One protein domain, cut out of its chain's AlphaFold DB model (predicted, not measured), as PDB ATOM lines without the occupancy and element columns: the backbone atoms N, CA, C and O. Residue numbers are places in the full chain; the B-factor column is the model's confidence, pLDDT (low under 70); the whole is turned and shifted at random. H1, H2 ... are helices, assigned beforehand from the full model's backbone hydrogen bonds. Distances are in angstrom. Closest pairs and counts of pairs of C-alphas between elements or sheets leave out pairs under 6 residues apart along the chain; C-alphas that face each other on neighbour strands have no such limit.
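AT A GLANCE: This is residues 46 to 146 of the 147 residues of an uncharacterized protein of Peredibacter sp (UniProt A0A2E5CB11). H3, H6 and H1 form an uneven layer with H6 in the middle, H3 nearly antiparallel beside it and H1 crossing it steeply on the other side. H4 crosses one face of H3 and H6, H5 crosses H1, and the short H2 packs on H4. The printed part has 101 residues with six named helices, H1 to H6 in chain order, and no named strand; the class is all helix. The whole is compact, with a radius of gyration of the C-alphas of 12.5 A and spans of 35 by 28 by 21 A.

IN THESE COORDINATES: H1, residues 54 to 69, begins at C-alpha 54 (-33.719, -8.359, 56.771) and is 21.4 A long. H2 is residues 74 to 77, 6.2 A, and H3 residues 80 to 88, 12.1 A. H4, residues 98 to 109, is 16.6 A long, and H5, residues 111 to 122, is 16.1 A. H6, residues 133 to 144, is 16.0 A long and ends at C-alpha 144 (-25.690, 5.845, 47.772).

HOW THE PARTS SIT: The hub, H4, touches H3 about perpendicular at 89 degrees, with its residues 98 to 103; the closest C-alphas, Leu 80 and Ala 99, are 5.0 A apart. H3 and H6 touch at a shallow tilt of 28 degrees, opposite ways, with C-alphas of Ser 84 and Ala 137 closest at 4.6 A. H1 and H5 touch at a steep tilt of 42 degrees, opposite ways, closest at C-alphas 63 and 114, 5.5 A. H1 and H3 are apart. In H1, H3, H4, H5 and H6 every O i to N i+4 pair is within hydrogen-bond range; H2 is too short for one.

THE WHOLE: The farthest C-alphas, Asn 91 and Glu 120, are 36.3 A apart. The printed part has no cut and no long link. Residues 70 to 76 have pLDDT under 70.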
ATOM      1  N   MET A  46     -30.330  -6.045  54.734       81.31
ATOM      2  CA  MET A  46     -30.962  -4.746  54.961       81.31
ATOM      3  C   MET A  46     -32.270  -4.964  55.695       81.31
ATOM      4  O   MET A  46     -33.170  -5.618  55.181       81.31
ATOM      5  N   TYR A  47     -32.393  -4.373  56.875       80.44
ATOM      6  CA  TYR A  47     -33.638  -4.375  57.623       80.44
ATOM      7  C   TYR A  47     -34.433  -3.102  57.333       80.44
ATOM      8  O   TYR A  47     -33.913  -2.009  57.542       80.44
ATOM      9  N   LEU A  48     -35.684  -3.263  56.898       83.06
ATOM     10  CA  LEU A  48     -36.677  -2.189  56.855       83.06
ATOM     11  C   LEU A  48     -37.749  -2.484  57.903       83.06
ATOM     12  O   LEU A  48     -38.168  -3.632  58.084       83.06
ATOM     13  N   THR A  49     -38.155  -1.452  58.629       82.62
ATOM     14  CA  THR A  49     -39.090  -1.570  59.749       82.62
ATOM     15  C   THR A  49     -40.487  -1.976  59.290       82.62
ATOM     16  O   THR A  49     -41.128  -2.775  59.971       82.62
ATOM     17  N   THR A  50     -40.911  -1.515  58.116       80.56
ATOM     18  CA  THR A  50     -42.198  -1.843  57.479       80.56
ATOM     19  C   THR A  50     -42.354  -3.319  57.137       80.56
ATOM     20  O   THR A  50     -43.424  -3.885  57.348       80.56
ATOM     21  N   VAL A  51     -41.288  -3.978  56.680       76.31
ATOM     22  CA  VAL A  51     -41.331  -5.400  56.290       76.31
ATOM     23  C   VAL A  51     -40.871  -6.349  57.395       76.31
ATOM     24  O   VAL A  51     -41.023  -7.563  57.279       76.31
ATOM     25  N   GLY A  52     -40.268  -5.824  58.465       75.69
ATOM     26  CA  GLY A  52     -39.908  -6.586  59.664       75.69
ATOM     27  C   GLY A  52     -38.898  -7.719  59.444       75.69
ATOM     28  O   GLY A  52     -38.685  -8.537  60.342       75.69
ATOM     29  N   SER A  53     -38.266  -7.802  58.269       76.56
ATOM     30  CA  SER A  53     -37.303  -8.850  57.944       76.56
ATOM     31  C   SER A  53     -36.135  -8.326  57.114       76.56
ATOM     32  O   SER A  53     -36.295  -7.572  56.155       76.56
ATOM     33  N   ALA A  54     -34.929  -8.769  57.475       75.12
ATOM     34  CA  ALA A  54     -33.719  -8.359  56.771       75.12
ATOM     35  C   ALA A  54     -33.585  -9.008  55.376       75.12
ATOM     36  O   ALA A  54     -32.859  -8.517  54.520       75.12
ATOM     37  N   GLY A  55     -34.283 -10.130  55.153       75.19
ATOM     38  CA  GLY A  55     -34.349 -10.786  53.848       75.19
ATOM     39  C   GLY A  55     -35.187  -9.984  52.856       75.19
ATOM     40  O   GLY A  55     -34.706  -9.683  51.769       75.19
ATOM     41  N   ALA A  56     -36.400  -9.581  53.251       80.81
ATOM     42  CA  ALA A  56     -37.274  -8.782  52.395       80.81
ATOM     43  C   ALA A  56     -36.665  -7.407  52.082       80.81
ATOM     44  O   ALA A  56     -36.675  -6.992  50.928       80.81
ATOM     45  N   GLY A  57     -36.045  -6.740  53.064       84.56
ATOM     46  CA  GLY A  57     -35.378  -5.457  52.818       84.56
ATOM     47  C   GLY A  57     -34.239  -5.554  51.793       84.56
ATOM     48  O   GLY A  57     -34.110  -4.687  50.931       84.56
ATOM     49  N   SER A  58     -33.460  -6.643  51.791       85.56
ATOM     50  CA  SER A  58     -32.443  -6.875  50.753       85.56
ATOM     51  C   SER A  58     -33.037  -7.094  49.353       85.56
ATOM     52  O   SER A  58     -32.438  -6.636  48.377       85.56
ATOM     53  N   LEU A  59     -34.193  -7.762  49.234       87.38
ATOM     54  CA  LEU A  59     -34.891  -7.936  47.951       87.38
ATOM     55  C   LEU A  59     -35.445  -6.604  47.436       87.38
ATOM     56  O   LEU A  59     -35.261  -6.274  46.267       87.38
ATOM     57  N   ILE A  60     -36.020  -5.792  48.328       89.31
ATOM     58  CA  ILE A  60     -36.477  -4.435  48.005       89.31
ATOM     59  C   ILE A  60     -35.307  -3.598  47.488       89.31
ATOM     60  O   ILE A  60     -35.405  -3.017  46.410       89.31
ATOM     61  N   LEU A  61     -34.162  -3.595  48.181       88.44
ATOM     62  CA  LEU A  61     -32.964  -2.895  47.707       88.44
ATOM     63  C   LEU A  61     -32.538  -3.368  46.309       88.44
ATOM     64  O   LEU A  61     -32.195  -2.544  45.461       88.44
ATOM     65  N   ALA A  62     -32.539  -4.678  46.055       86.62
ATOM     66  CA  ALA A  62     -32.174  -5.219  44.748       86.62
ATOM     67  C   ALA A  62     -33.148  -4.757  43.647       86.62
ATOM     68  O   ALA A  62     -32.706  -4.315  42.580       86.62
ATOM     69  N   ALA A  63     -34.454  -4.788  43.922       87.94
ATOM     70  CA  ALA A  63     -35.489  -4.315  43.011       87.94
ATOM     71  C   ALA A  63     -35.332  -2.816  42.708       87.94
ATOM     72  O   ALA A  63     -35.291  -2.437  41.531       87.94
ATOM     73  N   VAL A  64     -35.136  -1.991  43.743       88.69
ATOM     74  CA  VAL A  64     -34.882  -0.543  43.654       88.69
ATOM     75  C   VAL A  64     -33.644  -0.255  42.805       88.69
ATOM     76  O   VAL A  64     -33.733   0.469  41.813       88.69
ATOM     77  N   MET A  65     -32.504  -0.884  43.110       85.62
ATOM     78  CA  MET A  65     -31.259  -0.714  42.348       85.62
ATOM     79  C   MET A  65     -31.428  -1.108  40.876       85.62
ATOM     80  O   MET A  65     -30.962  -0.403  39.981       85.62
ATOM     81  N   SER A  66     -32.118  -2.219  40.603       83.94
ATOM     82  CA  SER A  66     -32.333  -2.693  39.230       83.94
ATOM     83  C   SER A  66     -33.243  -1.782  38.401       83.94
ATOM     84  O   SER A  66     -33.155  -1.806  37.176       83.94
ATOM     85  N   THR A  67     -34.104  -1.001  39.055       82.00
ATOM     86  CA  THR A  67     -35.140  -0.198  38.391       82.00
ATOM     87  C   THR A  67     -34.705   1.255  38.252       82.00
ATOM     88  O   THR A  67     -34.677   1.787  37.147       82.00
ATOM     89  N   ILE A  68     -34.292   1.873  39.357       77.69
ATOM     90  CA  ILE A  68     -33.947   3.297  39.403       77.69
ATOM     91  C   ILE A  68     -32.526   3.531  38.876       77.69
ATOM     92  O   ILE A  68     -32.271   4.503  38.165       77.69
ATOM     93  N   TYR A  69     -31.587   2.622  39.168       70.38
ATOM     94  CA  TYR A  69     -30.168   2.881  38.911       70.38
ATOM     95  C   TYR A  69     -29.637   2.293  37.604       70.38
ATOM     96  O   TYR A  69     -28.914   2.960  36.868       70.38
ATOM     97  N   VAL A  70     -30.022   1.062  37.253       60.91
ATOM     98  CA  VAL A  70     -29.549   0.421  36.007       60.91
ATOM     99  C   VAL A  70     -30.110   1.115  34.745       60.91
ATOM    100  O   VAL A  70     -29.585   0.911  33.650       60.91
ATOM    101  N   GLY A  71     -31.113   1.994  34.887       52.97
ATOM    102  CA  GLY A  71     -31.707   2.788  33.802       52.97
ATOM    103  C   GLY A  71     -31.497   4.313  33.865       52.97
ATOM    104  O   GLY A  71     -31.966   4.995  32.953       52.97
ATOM    105  N   GLY A  72     -30.823   4.863  34.889       54.84
ATOM    106  CA  GLY A  72     -30.872   6.297  35.230       54.84
ATOM    107  C   GLY A  72     -29.531   6.949  35.602       54.84
ATOM    108  O   GLY A  72     -28.576   6.301  36.014       54.84
ATOM    109  N   ASN A  73     -29.450   8.270  35.409       53.50
ATOM    110  CA  ASN A  73     -28.238   9.091  35.502       53.50
ATOM    111  C   ASN A  73     -27.842   9.349  36.974       53.50
ATOM    112  O   ASN A  73     -28.433  10.193  37.642       53.50
ATOM    113  N   SER A  74     -26.804   8.664  37.459       58.28
ATOM    114  CA  SER A  74     -26.307   8.706  38.849       58.28
ATOM    115  C   SER A  74     -25.995  10.095  39.424       58.28
ATOM    116  O   SER A  74     -25.919  10.265  40.638       58.28
ATOM    117  N   ALA A  75     -25.842  11.105  38.565       60.25
ATOM    118  CA  ALA A  75     -25.546  12.479  38.955       60.25
ATOM    119  C   ALA A  75     -26.678  13.178  39.737       60.25
ATOM    120  O   ALA A  75     -26.405  14.173  40.403       60.25
ATOM    121  N   TYR A  76     -27.923  12.689  39.672       66.94
ATOM    122  CA  TYR A  76     -29.067  13.327  40.345       66.94
ATOM    123  C   TYR A  76     -29.100  13.120  41.868       66.94
ATOM    124  O   TYR A  76     -29.804  13.849  42.558       66.94
ATOM    125  N   TYR A  77     -28.294  12.198  42.406       81.50
ATOM    126  CA  TYR A  77     -28.287  11.847  43.833       81.50
ATOM    127  C   TYR A  77     -27.067  12.380  44.597       81.50
ATOM    128  O   TYR A  77     -26.648  11.805  45.605       81.50
ATOM    129  N   GLN A  78     -26.453  13.471  44.130       84.50
ATOM    130  CA  GLN A  78     -25.342  14.083  44.857       84.50
ATOM    131  C   GLN A  78     -25.805  14.561  46.245       84.50
ATOM    132  O   GLN A  78     -26.656  15.438  46.343       84.50
ATOM    133  N   GLY A  79     -25.210  14.009  47.308       89.19
ATOM    134  CA  GLY A  79     -25.574  14.306  48.699       89.19
ATOM    135  C   GLY A  79     -26.637  13.379  49.294       89.19
ATOM    136  O   GLY A  79     -27.029  13.585  50.438       89.19
ATOM    137  N   LEU A  80     -27.078  12.343  48.564       91.00
ATOM    138  CA  LEU A  80     -28.070  11.379  49.052       91.00
ATOM    139  C   LEU A  80     -27.615  10.655  50.328       91.00
ATOM    140  O   LEU A  80     -28.433  10.363  51.194       91.00
ATOM    141  N   ASP A  81     -26.319  10.383  50.467       91.19
ATOM    142  CA  ASP A  81     -25.718   9.829  51.680       91.19
ATOM    143  C   ASP A  81     -25.883  10.764  52.885       91.19
ATOM    144  O   ASP A  81     -26.353  10.330  53.936       91.19
ATOM    145  N   ASN A  82     -25.550  12.045  52.719       93.06
ATOM    146  CA  ASN A  82     -25.679  13.047  53.769       93.06
ATOM    147  C   ASN A  82     -27.145  13.263  54.158       93.06
ATOM    148  O   ASN A  82     -27.473  13.250  55.341       93.06
ATOM    149  N   ASP A  83     -28.031  13.390  53.169       95.19
ATOM    150  CA  ASP A  83     -29.458  13.582  53.416       95.19
ATOM    151  C   ASP A  83     -30.067  12.380  54.154       95.19
ATOM    152  O   ASP A  83     -30.821  12.545  55.112       95.19
ATOM    153  N   SER A  84     -29.679  11.159  53.769       92.31
ATOM    154  CA  SER A  84     -30.120   9.939  54.454       92.31
ATOM    155  C   SER A  84     -29.671   9.906  55.914       92.31
ATOM    156  O   SER A  84     -30.438   9.510  56.789       92.31
ATOM    157  N   VAL A  85     -28.439  10.338  56.204       93.38
ATOM    158  CA  VAL A  85     -27.924  10.401  57.579       93.38
ATOM    159  C   VAL A  85     -28.693  11.421  58.420       93.38
ATOM    160  O   VAL A  85     -29.004  11.120  59.571       93.38
ATOM    161  N   GLU A  86     -29.040  12.587  57.874       92.25
ATOM    162  CA  GLU A  86     -29.822  13.606  58.593       92.25
ATOM    163  C   GLU A  86     -31.234  13.112  58.953       92.25
ATOM    164  O   GLU A  86     -31.693  13.334  60.079       92.25
ATOM    165  N   VAL A  87     -31.901  12.380  58.051       93.12
ATOM    166  CA  VAL A  87     -33.201  11.745  58.348       93.12
ATOM    167  C   VAL A  87     -33.052  10.657  59.411       93.12
ATOM    168  O   VAL A  87     -33.780  10.661  60.401       93.12
ATOM    169  N   LEU A  88     -32.066   9.761  59.274       92.06
ATOM    170  CA  LEU A  88     -31.819   8.687  60.248       92.06
ATOM    171  C   LEU A  88     -31.386   9.211  61.628       92.06
ATOM    172  O   LEU A  88     -31.616   8.552  62.642       92.06
ATOM    173  N   ALA A  89     -30.775  10.395  61.683       91.00
ATOM    174  CA  ALA A  89     -30.461  11.094  62.925       91.00
ATOM    175  C   ALA A  89     -31.689  11.776  63.562       91.00
ATOM    176  O   ALA A  89     -31.599  12.245  64.699       91.00
ATOM    177  N   GLY A  90     -32.826  11.831  62.860       88.88
ATOM    178  CA  GLY A  90     -34.044  12.514  63.294       88.88
ATOM    179  C   GLY A  90     -33.965  14.039  63.188       88.88
ATOM    180  O   GLY A  90     -34.744  14.737  63.842       88.88
ATOM    181  N   ASN A  91     -33.024  14.568  62.401       92.62
ATOM    182  CA  ASN A  91     -32.807  16.007  62.254       92.62
ATOM    183  C   ASN A  91     -33.695  16.639  61.172       92.62
ATOM    184  O   ASN A  91     -33.927  17.849  61.207       92.62
ATOM    185  N   ALA A  92     -34.185  15.842  60.221       94.06
ATOM    186  CA  ALA A  92     -35.005  16.289  59.099       94.06
ATOM    187  C   ALA A  92     -35.961  15.182  58.632       94.06
ATOM    188  O   ALA A  92     -35.764  14.010  58.951       94.06
ATOM    189  N   LYS A  93     -36.988  15.554  57.863       96.38
ATOM    190  CA  LYS A  93     -37.835  14.604  57.127       96.38
ATOM    191  C   LYS A  93     -37.317  14.403  55.710       96.38
ATOM    192  O   LYS A  93     -36.575  15.240  55.199       96.38
ATOM    193  N   VAL A  94     -37.765  13.335  55.050       95.00
ATOM    194  CA  VAL A  94     -37.381  13.047  53.655       95.00
ATOM    195  C   VAL A  94     -37.730  14.211  52.725       95.00
ATOM    196  O   VAL A  94     -36.907  14.635  51.920       95.00
ATOM    197  N   ASP A  95     -38.927  14.775  52.876       96.19
ATOM    198  CA  ASP A  95     -39.419  15.836  51.990       96.19
ATOM    199  C   ASP A  95     -38.720  17.197  52.215       96.19
ATOM    200  O   ASP A  95     -38.860  18.103  51.393       96.19
ATOM    201  N   ASP A  96     -37.950  17.347  53.300       96.12
ATOM    202  CA  ASP A  96     -37.237  18.588  53.631       96.12
ATOM    203  C   ASP A  96     -35.843  18.665  52.976       96.12
ATOM    204  O   ASP A  96     -35.210  19.726  52.987       96.12
ATOM    205  N   LEU A  97     -35.346  17.552  52.422       95.25
ATOM    206  CA  LEU A  97     -33.975  17.414  51.939       95.25
ATOM    207  C   LEU A  97     -33.923  17.087  50.437       95.25
ATOM    208  O   LEU A  97     -34.672  16.239  49.946       95.25
ATOM    209  N   PRO A  98     -33.061  17.767  49.664       92.44
ATOM    210  CA  PRO A  98     -33.180  17.810  48.211       92.44
ATOM    211  C   PRO A  98     -32.857  16.483  47.515       92.44
ATOM    212  O   PRO A  98     -33.579  16.101  46.602       92.44
ATOM    213  N   ALA A  99     -31.795  15.771  47.899       92.50
ATOM    214  CA  ALA A  99     -31.398  14.556  47.189       92.50
ATOM    215  C   ALA A  99     -32.321  13.382  47.539       92.50
ATOM    216  O   ALA A  99     -32.715  12.616  46.659       92.50
ATOM    217  N   ILE A 100     -32.693  13.250  48.816       94.12
ATOM    218  CA  ILE A 100     -33.564  12.160  49.273       94.12
ATOM    219  C   ILE A 100     -35.038  12.360  48.881       94.12
ATOM    220  O   ILE A 100     -35.719  11.374  48.608       94.12
ATOM    221  N   SER A 101     -35.524  13.601  48.759       95.19
ATOM    222  CA  SER A 101     -36.868  13.861  48.216       95.19
ATOM    223  C   SER A 101     -36.983  13.471  46.739       95.19
ATOM    224  O   SER A 101     -37.964  12.836  46.361       95.19
ATOM    225  N   ILE A 102     -35.958  13.748  45.923       92.56
ATOM    226  CA  ILE A 102     -35.894  13.278  44.526       92.56
ATOM    227  C   ILE A 102     -35.838  11.747  44.479       92.56
ATOM    228  O   ILE A 102     -36.553  11.124  43.702       92.56
ATOM    229  N   PHE A 103     -35.035  11.121  45.345       92.69
ATOM    230  CA  PHE A 103     -35.002   9.661  45.448       92.69
ATOM    231  C   PHE A 103     -36.383   9.071  45.778       92.69
ATOM    232  O   PHE A 103     -36.780   8.083  45.164       92.69
ATOM    233  N   LYS A 104     -37.135   9.681  46.702       94.56
ATOM    234  CA  LYS A 104     -38.517   9.283  47.013       94.56
ATOM    235  C   LYS A 104     -39.447   9.465  45.812       94.56
ATOM    236  O   LYS A 104     -40.246   8.573  45.548       94.56
ATOM    237  N   GLU A 105     -39.335  10.568  45.071       93.00
ATOM    238  CA  GLU A 105     -40.113  10.787  43.844       93.00
ATOM    239  C   GLU A 105     -39.859   9.678  42.816       93.00
ATOM    240  O   GLU A 105     -40.812   9.093  42.306       93.00
ATOM    241  N   ASP A 106     -38.596   9.324  42.570       92.06
ATOM    242  CA  ASP A 106     -38.240   8.237  41.656       92.06
ATOM    243  C   ASP A 106     -38.709   6.872  42.171       92.06
ATOM    244  O   ASP A 106     -39.150   6.025  41.390       92.06
ATOM    245  N   LEU A 107     -38.644   6.652  43.485       93.06
ATOM    246  CA  LEU A 107     -39.138   5.437  44.123       93.06
ATOM    247  C   LEU A 107     -40.645   5.273  43.893       93.06
ATOM    248  O   LEU A 107     -41.083   4.208  43.461       93.06
ATOM    249  N   THR A 108     -41.420   6.336  44.106       94.31
ATOM    250  CA  THR A 108     -42.865   6.359  43.852       94.31
ATOM    251  C   THR A 108     -43.184   6.275  42.360       94.31
ATOM    252  O   THR A 108     -44.080   5.540  41.969       94.31
ATOM    253  N   ALA A 109     -42.437   6.964  41.494       93.00
ATOM    254  CA  ALA A 109     -42.657   6.929  40.047       93.00
ATOM    255  C   ALA A 109     -42.419   5.536  39.435       93.00
ATOM    256  O   ALA A 109     -42.935   5.236  38.360       93.00
ATOM    257  N   ASN A 110     -41.638   4.693  40.115       92.19
ATOM    258  CA  ASN A 110     -41.329   3.329  39.701       92.19
ATOM    259  C   ASN A 110     -41.979   2.260  40.602       92.19
ATOM    260  O   ASN A 110     -41.603   1.088  40.493       92.19
ATOM    261  N   SER A 111     -42.938   2.635  41.461       93.94
ATOM    262  CA  SER A 111     -43.545   1.746  42.462       93.94
ATOM    263  C   SER A 111     -44.085   0.465  41.833       93.94
ATOM    264  O   SER A 111     -43.630  -0.614  42.199       93.94
ATOM    265  N   ASP A 112     -44.913   0.570  40.790       93.88
ATOM    266  CA  ASP A 112     -45.519  -0.579  40.102       93.88
ATOM    267  C   ASP A 112     -44.474  -1.618  39.666       93.88
ATOM    268  O   ASP A 112     -44.659  -2.824  39.819       93.88
ATOM    269  N   THR A 113     -43.340  -1.155  39.130       91.88
ATOM    270  CA  THR A 113     -42.276  -2.046  38.646       91.88
ATOM    271  C   THR A 113     -41.519  -2.694  39.803       91.88
ATOM    272  O   THR A 113     -41.164  -3.872  39.728       91.88
ATOM    273  N   ILE A 114     -41.241  -1.936  40.863       91.31
ATOM    274  CA  ILE A 114     -40.507  -2.417  42.037       91.31
ATOM    275  C   ILE A 114     -41.360  -3.422  42.816       91.31
ATOM    276  O   ILE A 114     -40.890  -4.518  43.119       91.31
ATOM    277  N   GLU A 115     -42.617  -3.083  43.082       94.06
ATOM    278  CA  GLU A 115     -43.581  -3.918  43.800       94.06
ATOM    279  C   GLU A 115     -43.874  -5.208  43.035       94.06
ATOM    280  O   GLU A 115     -43.852  -6.288  43.627       94.06
ATOM    281  N   GLN A 116     -44.031  -5.137  41.707       92.69
ATOM    282  CA  GLN A 116     -44.193  -6.333  40.880       92.69
ATOM    283  C   GLN A 116     -42.980  -7.269  40.978       92.69
ATOM    284  O   GLN A 116     -43.158  -8.476  41.129       92.69
ATOM    285  N   LYS A 117     -41.749  -6.740  40.919       88.44
ATOM    286  CA  LYS A 117     -40.530  -7.556  41.067       88.44
ATOM    287  C   LYS A 117     -40.488  -8.263  42.419       88.44
ATOM    288  O   LYS A 117     -40.152  -9.440  42.478       88.44
ATOM    289  N   ILE A 118     -40.845  -7.555  43.489       88.69
ATOM    290  CA  ILE A 118     -40.890  -8.128  44.836       88.69
ATOM    291  C   ILE A 118     -41.933  -9.245  44.883       88.69
ATOM    292  O   ILE A 118     -41.601 -10.355  45.288       88.69
ATOM    293  N   PHE A 119     -43.146  -8.997  44.386       88.62
ATOM    294  CA  PHE A 119     -44.209  -9.999  44.347       88.62
ATOM    295  C   PHE A 119     -43.820 -11.242  43.531       88.62
ATOM    296  O   PHE A 119     -44.091 -12.367  43.947       88.62
ATOM    297  N   GLU A 120     -43.156 -11.074  42.387       87.50
ATOM    298  CA  GLU A 120     -42.682 -12.191  41.563       87.50
ATOM    299  C   GLU A 120     -41.606 -13.036  42.269       87.50
ATOM    300  O   GLU A 120     -41.536 -14.248  42.049       87.50
ATOM    301  N   GLU A 121     -40.788 -12.422  43.126       84.50
ATOM    302  CA  GLU A 121     -39.723 -13.105  43.867       84.50
ATOM    303  C   GLU A 121     -40.198 -13.732  45.187       84.50
ATOM    304  O   GLU A 121     -39.699 -14.793  45.572       84.50
ATOM    305  N   THR A 122     -41.150 -13.107  45.885       82.44
ATOM    306  CA  THR A 122     -41.567 -13.506  47.243       82.44
ATOM    307  C   THR A 122     -42.973 -14.094  47.312       82.44
ATOM    308  O   THR A 122     -43.259 -14.888  48.208       82.44
ATOM    309  N   GLY A 123     -43.853 -13.731  46.378       86.56
ATOM    310  CA  GLY A 123     -45.291 -13.987  46.454       86.56
ATOM    311  C   GLY A 123     -46.035 -13.101  47.461       86.56
ATOM    312  O   GLY A 123     -47.206 -13.364  47.733       86.56
ATOM    313  N   GLU A 124     -45.375 -12.091  48.032       84.62
ATOM    314  CA  GLU A 124     -45.943 -11.174  49.024       84.62
ATOM    315  C   GLU A 124     -46.232  -9.803  48.402       84.62
ATOM    316  O   GLU A 124     -45.441  -9.286  47.612       84.62
ATOM    317  N   GLU A 125     -47.376  -9.216  48.761       89.25
ATOM    318  CA  GLU A 125     -47.707  -7.836  48.397       89.25
ATOM    319  C   GLU A 125     -46.897  -6.863  49.259       89.25
ATOM    320  O   GLU A 125     -46.735  -7.057  50.466       89.25
ATOM    321  N   PHE A 126     -46.395  -5.807  48.631       88.38
ATOM    322  CA  PHE A 126     -45.624  -4.751  49.266       88.38
ATOM    323  C   PHE A 126     -45.987  -3.429  48.595       88.38
ATOM    324  O   PHE A 126     -46.165  -3.406  47.380       88.38
ATOM    325  N   SER A 127     -46.084  -2.356  49.379       93.88
ATOM    326  CA  SER A 127     -46.382  -1.014  48.883       93.88
ATOM    327  C   SER A 127     -45.261  -0.053  49.251       93.88
ATOM    328  O   SER A 127     -44.929   0.124  50.426       93.88
ATOM    329  N   ILE A 128     -44.699   0.609  48.243       94.00
ATOM    330  CA  ILE A 128     -43.719   1.682  48.411       94.00
ATOM    331  C   ILE A 128     -44.322   2.863  49.175       94.00
ATOM    332  O   ILE A 128     -43.612   3.535  49.922       94.00
ATOM    333  N   GLU A 129     -45.624   3.112  49.025       93.31
ATOM    334  CA  GLU A 129     -46.316   4.210  49.710       93.31
ATOM    335  C   GLU A 129     -46.390   4.014  51.232       93.31
ATOM    336  O   GLU A 129     -46.584   4.981  51.969       93.31
ATOM    337  N   GLU A 130     -46.224   2.780  51.713       92.94
ATOM    338  CA  GLU A 130     -46.233   2.451  53.141       92.94
ATOM    339  C   GLU A 130     -44.855   2.596  53.802       92.94
ATOM    340  O   GLU A 130     -44.744   2.461  55.024       92.94
ATOM    341  N   LEU A 131     -43.806   2.894  53.027       93.88
ATOM    342  CA  LEU A 131     -42.464   3.110  53.558       93.88
ATOM    343  C   LEU A 131     -42.406   4.345  54.461       93.88
ATOM    344  O   LEU A 131     -42.839   5.436  54.089       93.88
ATOM    345  N   SER A 132     -41.816   4.180  55.647       94.38
ATOM    346  CA  SER A 132     -41.537   5.310  56.535       94.38
ATOM    347  C   SER A 132     -40.365   6.148  56.018       94.38
ATOM    348  O   SER A 132     -39.546   5.678  55.225       94.38
ATOM    349  N   ASP A 133     -40.240   7.377  56.520       93.94
ATOM    350  CA  ASP A 133     -39.096   8.244  56.223       93.94
ATOM    351  C   ASP A 133     -37.759   7.556  56.567       93.94
ATOM    352  O   ASP A 133     -36.791   7.654  55.813       93.94
ATOM    353  N   GLU A 134     -37.708   6.799  57.666       93.31
ATOM    354  CA  GLU A 134     -36.528   6.035  58.082       93.31
ATOM    355  C   GLU A 134     -36.222   4.857  57.148       93.31
ATOM    356  O   GLU A 134     -35.052   4.577  56.873       93.31
ATOM    357  N   ASP A 135     -37.244   4.170  56.638       94.50
ATOM    358  CA  ASP A 135     -37.057   3.073  55.687       94.50
ATOM    359  C   ASP A 135     -36.590   3.599  54.322       94.50
ATOM    360  O   ASP A 135     -35.669   3.034  53.725       94.50
ATOM    361  N   ILE A 136     -37.146   4.727  53.863       95.50
ATOM    362  CA  ILE A 136     -36.690   5.427  52.654       95.50
ATOM    363  C   ILE A 136     -35.236   5.878  52.826       95.50
ATOM    364  O   ILE A 136     -34.416   5.634  51.942       95.50
ATOM    365  N   ALA A 137     -34.879   6.468  53.971       94.19
ATOM    366  CA  ALA A 137     -33.505   6.877  54.261       94.19
ATOM    367  C   ALA A 137     -32.540   5.689  54.365       94.19
ATOM    368  O   ALA A 137     -31.401   5.764  53.905       94.19
ATOM    369  N   THR A 138     -32.992   4.557  54.903       91.94
ATOM    370  CA  THR A 138     -32.196   3.324  54.953       91.94
ATOM    371  C   THR A 138     -31.922   2.784  53.551       91.94
ATOM    372  O   THR A 138     -30.778   2.429  53.245       91.94
ATOM    373  N   LEU A 139     -32.941   2.749  52.686       91.44
ATOM    374  CA  LEU A 139     -32.802   2.376  51.278       91.44
ATOM    375  C   LEU A 139     -31.849   3.325  50.550       91.44
ATOM    376  O   LEU A 139     -30.867   2.869  49.961       91.44
ATOM    377  N   ALA A 140     -32.092   4.631  50.651       91.62
ATOM    378  CA  ALA A 140     -31.297   5.680  50.026       91.62
ATOM    379  C   ALA A 140     -29.815   5.618  50.429       91.62
ATOM    380  O   ALA A 140     -28.938   5.713  49.569       91.62
ATOM    381  N   LEU A 141     -29.515   5.367  51.709       89.81
ATOM    382  CA  LEU A 141     -28.143   5.227  52.201       89.81
ATOM    383  C   LEU A 141     -27.429   4.001  51.617       89.81
ATOM    384  O   LEU A 141     -26.240   4.051  51.308       89.81
ATOM    385  N   HIS A 142     -28.128   2.878  51.457       87.62
ATOM    386  CA  HIS A 142     -27.528   1.688  50.849       87.62
ATOM    387  C   HIS A 142     -27.360   1.830  49.339       87.62
ATOM    388  O   HIS A 142     -26.401   1.292  48.782       87.62
ATOM    389  N   VAL A 143     -28.281   2.541  48.685       86.00
ATOM    390  CA  VAL A 143     -28.163   2.913  47.276       86.00
ATOM    391  C   VAL A 143     -26.935   3.801  47.094       86.00
ATOM    392  O   VAL A 143     -26.074   3.450  46.294       86.00
ATOM    393  N   SER A 144     -26.787   4.869  47.889       83.69
ATOM    394  CA  SER A 144     -25.690   5.845  47.772       83.69
ATOM    395  C   SER A 144     -24.296   5.234  47.944       83.69
ATOM    396  O   SER A 144     -23.365   5.618  47.245       83.69
ATOM    397  N   GLN A 145     -24.153   4.221  48.802       79.81
ATOM    398  CA  GLN A 145     -22.902   3.474  48.996       79.81
ATOM    399  C   GLN A 145     -22.526   2.554  47.822       79.81
ATOM    400  O   GLN A 145     -21.434   1.983  47.807       79.81
ATOM    401  N   LYS A 146     -23.448   2.346  46.879       70.44
ATOM    402  CA  LYS A 146     -23.278   1.494  45.694       70.44
ATOM    403  C   LYS A 146     -23.223   2.293  44.391       70.44
ATOM    404  O   LYS A 146     -23.058   1.670  43.339       70.44
TER     405      LYS A 146